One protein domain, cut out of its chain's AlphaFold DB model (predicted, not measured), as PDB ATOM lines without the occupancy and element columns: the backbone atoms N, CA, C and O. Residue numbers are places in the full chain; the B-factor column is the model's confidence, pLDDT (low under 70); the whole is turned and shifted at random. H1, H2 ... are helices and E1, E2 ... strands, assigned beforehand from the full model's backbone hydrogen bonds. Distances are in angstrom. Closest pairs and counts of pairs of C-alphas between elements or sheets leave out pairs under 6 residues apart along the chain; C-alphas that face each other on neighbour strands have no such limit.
ATOM      1  N   LEU A   2     113.913 132.567 174.143       35.91
ATOM      2  CA  LEU A   2     113.383 132.664 172.777       35.91
ATOM      3  C   LEU A   2     112.138 133.548 172.849       35.91
ATOM      4  O   LEU A   2     111.355 133.396 173.784       35.91
ATOM      5  N   LEU A   3     112.008 134.486 171.918       34.72
ATOM      6  CA  LEU A   3     110.884 135.409 171.804       34.72
ATOM      7  C   LEU A   3     109.566 134.607 171.879       34.72
ATOM      8  O   LEU A   3     109.208 133.902 170.938       34.72
ATOM      9  N   TRP A   4     108.876 134.648 173.023       37.28
ATOM     10  CA  TRP A   4     107.566 134.018 173.203       37.28
ATOM     11  C   TRP A   4     106.526 134.875 172.478       37.28
ATOM     12  O   TRP A   4     105.866 135.718 173.074       37.28
ATOM     13  N   LEU A   5     106.381 134.675 171.169       41.97
ATOM     14  CA  LEU A   5     105.244 135.189 170.410       41.97
ATOM     15  C   LEU A   5     104.185 134.091 170.273       41.97
ATOM     16  O   LEU A   5     104.109 133.363 169.290       41.97
ATOM     17  N   THR A   6     103.394 134.013 171.344       45.84
ATOM     18  CA  THR A   6     101.963 133.686 171.419       45.84
ATOM     19  C   THR A   6     101.443 132.409 170.751       45.84
ATOM     20  O   THR A   6     101.314 132.306 169.532       45.84
ATOM     21  N   HIS A   7     100.894 131.542 171.604       42.38
ATOM     22  CA  HIS A   7      99.531 131.037 171.430       42.38
ATOM     23  C   HIS A   7      98.601 132.184 170.979       42.38
ATOM     24  O   HIS A   7      98.174 132.989 171.796       42.38
ATOM     25  N   THR A   8      98.293 132.287 169.690       38.91
ATOM     26  CA  THR A   8      97.040 132.889 169.215       38.91
ATOM     27  C   THR A   8      96.613 132.148 167.956       38.91
ATOM     28  O   THR A   8      97.215 132.243 166.886       38.91
ATOM     29  N   THR A   9      95.573 131.338 168.099       41.66
ATOM     30  CA  THR A   9      94.835 130.711 167.008       41.66
ATOM     31  C   THR A   9      94.374 131.805 166.037       41.66
ATOM     32  O   THR A   9      93.413 132.513 166.306       41.66
ATOM     33  N   GLY A  10      95.095 131.979 164.921       44.50
ATOM     34  CA  GLY A  10      94.687 132.847 163.808       44.50
ATOM     35  C   GLY A  10      95.731 133.842 163.288       44.50
ATOM     36  O   GLY A  10      95.598 134.282 162.147       44.50
ATOM     37  N   ILE A  11      96.792 134.167 164.039       53.09
ATOM     38  CA  ILE A  11      97.826 135.117 163.585       53.09
ATOM     39  C   ILE A  11      99.038 134.349 163.045       53.09
ATOM     40  O   ILE A  11      99.693 133.591 163.759       53.09
ATOM     41  N   ARG A  12      99.372 134.549 161.763       54.31
ATOM     42  CA  ARG A  12     100.642 134.059 161.205       54.31
ATOM     43  C   ARG A  12     101.773 134.978 161.651       54.31
ATOM     44  O   ARG A  12     102.017 136.008 161.031       54.31
ATOM     45  N   VAL A  13     102.481 134.585 162.704       58.31
ATOM     46  CA  VAL A  13     103.741 135.226 163.094       58.31
ATOM     47  C   VAL A  13     104.850 134.736 162.159       58.31
ATOM     48  O   VAL A  13     105.040 133.531 161.992       58.31
ATOM     49  N   ILE A  14     105.570 135.669 161.532       63.53
ATOM     50  CA  ILE A  14     106.777 135.391 160.746       63.53
ATOM     51  C   ILE A  14     107.932 136.113 161.432       63.53
ATOM     52  O   ILE A  14     107.945 137.340 161.501       63.53
ATOM     53  N   GLU A  15     108.910 135.360 161.923       68.25
ATOM     54  CA  GLU A  15     110.149 135.931 162.447       68.25
ATOM     55  C   GLU A  15     111.110 136.182 161.279       68.25
ATOM     56  O   GLU A  15     111.379 135.275 160.489       68.25
ATOM     57  N   LEU A  16     111.595 137.416 161.128       73.06
ATOM     58  CA  LEU A  16     112.454 137.819 160.015       73.06
ATOM     59  C   LEU A  16     113.908 137.973 160.469       73.06
ATOM     60  O   LEU A  16     114.188 138.491 161.546       73.06
ATOM     61  N   ASN A  17     114.851 137.599 159.608       70.06
ATOM     62  CA  ASN A  17     116.257 137.944 159.794       70.06
ATOM     63  C   ASN A  17     116.541 139.416 159.428       70.06
ATOM     64  O   ASN A  17     115.698 140.112 158.861       70.06
ATOM     65  N   HIS A  18     117.775 139.875 159.659       72.19
ATOM     66  CA  HIS A  18     118.229 141.235 159.315       72.19
ATOM     67  C   HIS A  18     118.109 141.593 157.816       72.19
ATOM     68  O   HIS A  18     118.181 142.761 157.453       72.19
ATOM     69  N   LYS A  19     117.903 140.606 156.932       80.00
ATOM     70  CA  LYS A  19     117.632 140.778 155.492       80.00
ATOM     71  C   LYS A  19     116.145 140.641 155.145       80.00
ATOM     72  O   LYS A  19     115.815 140.407 153.985       80.00
ATOM     73  N   ARG A  20     115.252 140.739 156.137       75.00
ATOM     74  CA  ARG A  20     113.793 140.598 156.002       75.00
ATOM     75  C   ARG A  20     113.338 139.259 155.404       75.00
ATOM     76  O   ARG A  20     112.286 139.191 154.777       75.00
ATOM     77  N   ARG A  21     114.114 138.184 155.580       77.31
ATOM     78  CA  ARG A  21     113.701 136.828 155.177       77.31
ATOM     79  C   ARG A  21     113.168 136.064 156.379       77.31
ATOM     80  O   ARG A  21     113.787 136.109 157.438       77.31
ATOM     81  N   GLY A  22     112.057 135.356 156.185       75.06
ATOM     82  CA  GLY A  22     111.438 134.530 157.218       75.06
ATOM     83  C   GLY A  22     112.332 133.381 157.661       75.06
ATOM     84  O   GLY A  22     112.997 132.745 156.841       75.06
ATOM     85  N   PHE A  23     112.330 133.108 158.957       77.75
ATOM     86  CA  PHE A  23     112.882 131.885 159.503       77.75
ATOM     87  C   PHE A  23     111.862 130.742 159.439       77.75
ATOM     88  O   PHE A  23     110.654 130.953 159.553       77.75
ATOM     89  N   GLY A  24     112.358 129.511 159.287       81.38
ATOM     90  CA  GLY A  24     111.539 128.320 159.501       81.38
ATOM     91  C   GLY A  24     111.160 128.202 160.978       81.38
ATOM     92  O   GLY A  24     112.027 128.354 161.845       81.38
ATOM     93  N   LEU A  25     109.879 127.943 161.247       82.44
ATOM     94  CA  LEU A  25     109.337 127.737 162.589       82.44
ATOM     95  C   LEU A  25     108.997 126.257 162.791       82.44
ATOM     96  O   LEU A  25     108.316 125.662 161.956       82.44
ATOM     97  N   SER A  26     109.441 125.684 163.905       81.56
ATOM     98  CA  SER A  26     109.086 124.343 164.371       81.56
ATOM     99  C   SER A  26     108.139 124.441 165.569       81.56
ATOM    100  O   SER A  26     108.181 125.414 166.325       81.56
ATOM    101  N   VAL A  27     107.251 123.456 165.731       82.88
ATOM    102  CA  VAL A  27     106.419 123.342 166.939       82.88
ATOM    103  C   VAL A  27     107.285 122.770 168.058       82.88
ATOM    104  O   VAL A  27     107.957 121.756 167.874       82.88
ATOM    105  N   LYS A  28     107.280 123.438 169.206       79.81
ATOM    106  CA  LYS A  28     107.990 123.059 170.420       79.81
ATOM    107  C   LYS A  28     107.000 122.890 171.557       79.81
ATOM    108  O   LYS A  28     106.049 123.656 171.674       79.81
ATOM    109  N   ARG A  29     107.272 121.908 172.413       76.69
ATOM    110  CA  ARG A  29     106.498 121.634 173.621       76.69
ATOM    111  C   ARG A  29     107.331 122.001 174.841       76.69
ATOM    112  O   ARG A  29     108.490 121.599 174.931       76.69
ATOM    113  N   CYS A  30     106.762 122.780 175.751       68.38
ATOM    114  CA  CYS A  30     107.346 123.014 177.065       68.38
ATOM    115  C   CYS A  30     106.574 122.184 178.093       68.38
ATOM    116  O   CYS A  30     105.379 122.398 178.260       68.38
ATOM    117  N   GLU A  31     107.251 121.261 178.774       70.50
ATOM    118  CA  GLU A  31     106.672 120.433 179.852       70.50
ATOM    119  C   GLU A  31     107.026 120.970 181.250       70.50
ATOM    120  O   GLU A  31     106.779 120.320 182.256       70.50
ATOM    121  N   HIS A  32     107.652 122.148 181.319       53.25
ATOM    122  CA  HIS A  32     108.194 122.714 182.558       53.25
ATOM    123  C   HIS A  32     107.143 123.412 183.439       53.25
ATOM    124  O   HIS A  32     107.452 123.821 184.552       53.25
ATOM    125  N   ASP A  33     105.921 123.572 182.939       54.50
ATOM    126  CA  ASP A  33     104.814 124.245 183.618       54.50
ATOM    127  C   ASP A  33     103.721 123.211 183.934       54.50
ATOM    128  O   ASP A  33     103.671 122.157 183.294       54.50
ATOM    129  N   ALA A  34     102.824 123.495 184.885       57.75
ATOM    130  CA  ALA A  34     101.741 122.567 185.260       57.75
ATOM    131  C   ALA A  34     100.800 122.211 184.083       57.75
ATOM    132  O   ALA A  34     100.060 121.231 184.154       57.75
ATOM    133  N   ASP A  35     100.864 122.993 183.002       62.44
ATOM    134  CA  ASP A  35     100.154 122.799 181.744       62.44
ATOM    135  C   ASP A  35     101.150 122.792 180.558       62.44
ATOM    136  O   ASP A  35     101.861 123.785 180.352       62.44
ATOM    137  N   PRO A  36     101.250 121.698 179.774       67.12
ATOM    138  CA  PRO A  36     102.149 121.625 178.629       67.12
ATOM    139  C   PRO A  36     101.764 122.624 177.531       67.12
ATOM    140  O   PRO A  36     100.756 122.460 176.844       67.12
ATOM    141  N   LYS A  37     102.611 123.629 177.302       75.75
ATOM    142  CA  LYS A  37     102.374 124.669 176.287       75.75
ATOM    143  C   LYS A  37     103.063 124.312 174.973       75.75
ATOM    144  O   LYS A  37     104.274 124.066 174.948       75.75
ATOM    145  N   GLU A  38     102.308 124.327 173.876       78.25
ATOM    146  CA  GLU A  38     102.854 124.245 172.521       78.25
ATOM    147  C   GLU A  38     103.085 125.644 171.951       78.25
ATOM    148  O   GLU A  38     102.229 126.522 172.007       78.25
ATOM    149  N   TYR A  39     104.254 125.868 171.369       75.50
ATOM    150  CA  TYR A  39     104.591 127.140 170.743       75.50
ATOM    151  C   TYR A  39     105.390 126.913 169.467       75.50
ATOM    152  O   TYR A  39     106.018 125.874 169.277       75.50
ATOM    153  N   ARG A  40     105.362 127.886 168.556       77.38
ATOM    154  CA  ARG A  40     106.187 127.860 167.347       77.38
ATOM    155  C   ARG A  40     107.426 128.709 167.570       77.38
ATOM    156  O   ARG A  40     107.308 129.858 167.974       77.38
ATOM    157  N   ALA A  41     108.598 128.158 167.288       79.94
ATOM    158  CA  ALA A  41     109.862 128.866 167.451       79.94
ATOM    159  C   ALA A  41     110.824 128.557 166.309       79.94
ATOM    160  O   ALA A  41     110.777 127.477 165.721       79.94
ATOM    161  N   SER A  42     111.727 129.493 166.015       83.62
ATOM    162  CA  SER A  42     112.847 129.222 165.122       83.62
ATOM    163  C   SER A  42     114.097 128.802 165.887       83.62
ATOM    164  O   SER A  42     114.482 129.422 166.876       83.62
ATOM    165  N   ASP A  43     114.797 127.791 165.376       82.81
ATOM    166  CA  ASP A  43     116.124 127.405 165.864       82.81
ATOM    167  C   ASP A  43     117.264 128.193 165.202       82.81
ATOM    168  O   ASP A  43     118.385 128.227 165.714       82.81
ATOM    169  N   ALA A  44     117.007 128.836 164.060       81.75
ATOM    170  CA  ALA A  44     118.050 129.465 163.254       81.75
ATOM    171  C   ALA A  44     118.766 130.643 163.956       81.75
ATOM    172  O   ALA A  44     120.001 130.708 163.864       81.75
ATOM    173  N   PRO A  45     118.078 131.539 164.698       82.06
ATOM    174  CA  PRO A  45     118.752 132.583 165.475       82.06
ATOM    175  C   PRO A  45     119.673 132.009 166.560       82.06
ATOM    176  O   PRO A  45     120.843 132.386 166.645       82.06
ATOM    177  N   GLN A  46     119.182 131.035 167.333       83.81
ATOM    178  CA  GLN A  46     119.951 130.369 168.388       83.81
ATOM    179  C   GLN A  46     121.201 129.684 167.825       83.81
ATOM    180  O   GLN A  46     122.295 129.847 168.359       83.81
ATOM    181  N   GLN A  47     121.066 128.958 166.711       85.44
ATOM    182  CA  GLN A  47     122.203 128.310 166.056       85.44
ATOM    183  C   GLN A  47     123.233 129.324 165.553       85.44
ATOM    184  O   GLN A  47     124.436 129.092 165.683       85.44
ATOM    185  N   THR A  48     122.780 130.448 164.992       86.81
ATOM    186  CA  THR A  48     123.662 131.542 164.561       86.81
ATOM    187  C   THR A  48     124.467 132.087 165.738       86.81
ATOM    188  O   THR A  48     125.692 132.133 165.662       86.81
ATOM    189  N   LEU A  49     123.805 132.420 166.849       84.94
ATOM    190  CA  LEU A  49     124.470 132.934 168.046       84.94
ATOM    191  C   LEU A  49     125.450 131.921 168.642       84.94
ATOM    192  O   LEU A  49     126.595 132.273 168.906       84.94
ATOM    193  N   SER A  50     125.064 130.653 168.792       86.75
ATOM    194  CA  SER A  50     125.976 129.614 169.289       86.75
ATOM    195  C   SER A  50     127.206 129.420 168.394       86.75
ATOM    196  O   SER A  50     128.299 129.158 168.899       86.75
ATOM    197  N   ARG A  51     127.077 129.589 167.069       88.94
ATOM    198  CA  ARG A  51     128.234 129.580 166.156       88.94
ATOM    199  C   ARG A  51     129.148 130.777 166.390       88.94
ATOM    200  O   ARG A  51     130.356 130.568 166.455       88.94
ATOM    201  N   LEU A  52     128.586 131.976 166.546       89.62
ATOM    202  CA  LEU A  52     129.351 133.194 166.830       89.62
ATOM    203  C   LEU A  52     130.093 133.087 168.167       89.62
ATOM    204  O   LEU A  52     131.291 133.345 168.212       89.62
ATOM    205  N   TYR A  53     129.428 132.603 169.222       89.38
ATOM    206  CA  TYR A  53     130.077 132.328 170.506       89.38
ATOM    207  C   TYR A  53     131.268 131.384 170.344       89.38
ATOM    208  O   TYR A  53     132.370 131.690 170.793       89.38
ATOM    209  N   ARG A  54     131.080 130.265 169.635       89.56
ATOM    210  CA  ARG A  54     132.162 129.307 169.381       89.56
ATOM    211  C   ARG A  54     133.310 129.920 168.575       89.56
ATOM    212  O   ARG A  54     134.463 129.631 168.876       89.56
ATOM    213  N   GLN A  55     133.013 130.741 167.568       91.88
ATOM    214  CA  GLN A  55     134.023 131.447 166.767       91.88
ATOM    215  C   GLN A  55     134.821 132.457 167.598       91.88
ATOM    216  O   GLN A  55     136.017 132.602 167.379       91.88
ATOM    217  N   ALA A  56     134.186 133.087 168.584       89.81
ATOM    218  CA  ALA A  56     134.838 133.958 169.556       89.81
ATOM    219  C   ALA A  56     135.585 133.190 170.670       89.81
ATOM    220  O   ALA A  56     136.086 133.803 171.606       89.81
ATOM    221  N   GLY A  57     135.636 131.851 170.621       91.50
ATOM    222  CA  GLY A  57     136.269 131.025 171.655       91.50
ATOM    223  C   GLY A  57     135.440 130.852 172.936       91.50
ATOM    224  O   GLY A  57     135.906 130.227 173.890       91.50
ATOM    225  N   ILE A  58     134.199 131.346 172.967       87.12
ATOM    226  CA  ILE A  58     133.299 131.245 174.119       87.12
ATOM    227  C   ILE A  58     132.658 129.853 174.131       87.12
ATOM    228  O   ILE A  58     131.759 129.530 173.346       87.12
ATOM    229  N   LYS A  59     133.139 129.000 175.038       85.12
ATOM    230  CA  LYS A  59     132.628 127.635 175.232       85.12
ATOM    231  C   LYS A  59     131.231 127.675 175.860       85.12
ATOM    232  O   LYS A  59     130.969 128.489 176.736       85.12
ATOM    233  N   LEU A  60     130.346 126.777 175.417       81.19
ATOM    234  CA  LEU A  60     128.958 126.643 175.903       81.19
ATOM    235  C   LEU A  60     128.068 127.893 175.709       81.19
ATOM    236  O   LEU A  60     126.982 127.976 176.281       81.19
TER     237      LEU A  60
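What this domain is: This is residues 2 to 60 of the 124 residues of the protein "Integrase" of Halomonadaceae bacterium (UniProt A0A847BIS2). There is little regular structure: a long looping stretch, residues 2 to 25, leads into a two-stranded hairpin, E1 and E2, followed by one helix, H1. The turn at residues 31 to 36 sticks out, as do residues 51 to 57, of which 51 to 55 belong to H1. The printed part has 59 residues, with 22 in named elements, E1, E2, H1 in order: class mixed, sheet E1 - E2 antiparallel. It is loose and flat, radius of gyration of the C-alphas 14.1 A, spanning 40 by 31 by 13 A.

Where its parts are: E1, residues 26 to 30, begins at C-alpha 26 (109.086, 124.343, 164.371). E2 is residues 37 to 41. H1, residues 44 to 55, measures 16.5 A between end C-alphas, ending at (134.023, 131.447, 166.767).

How they stand to each other: E1 and E2, a hairpin with a short link, run antiparallel at 146 degrees; N 28 and O 39 are within hydrogen-bond range, 2.7 A. A tight link joins E2 to H1. E1 and H1 are apart. In H1 every O i to N i+4 pair is within range.

The domain as a whole: The farthest C-alphas, of Gly 10 and Gly 57, are 42.4 A apart. The printed part has no cut. pLDDT is under 70 at residues 2 to 15, 30 and 32 to 36.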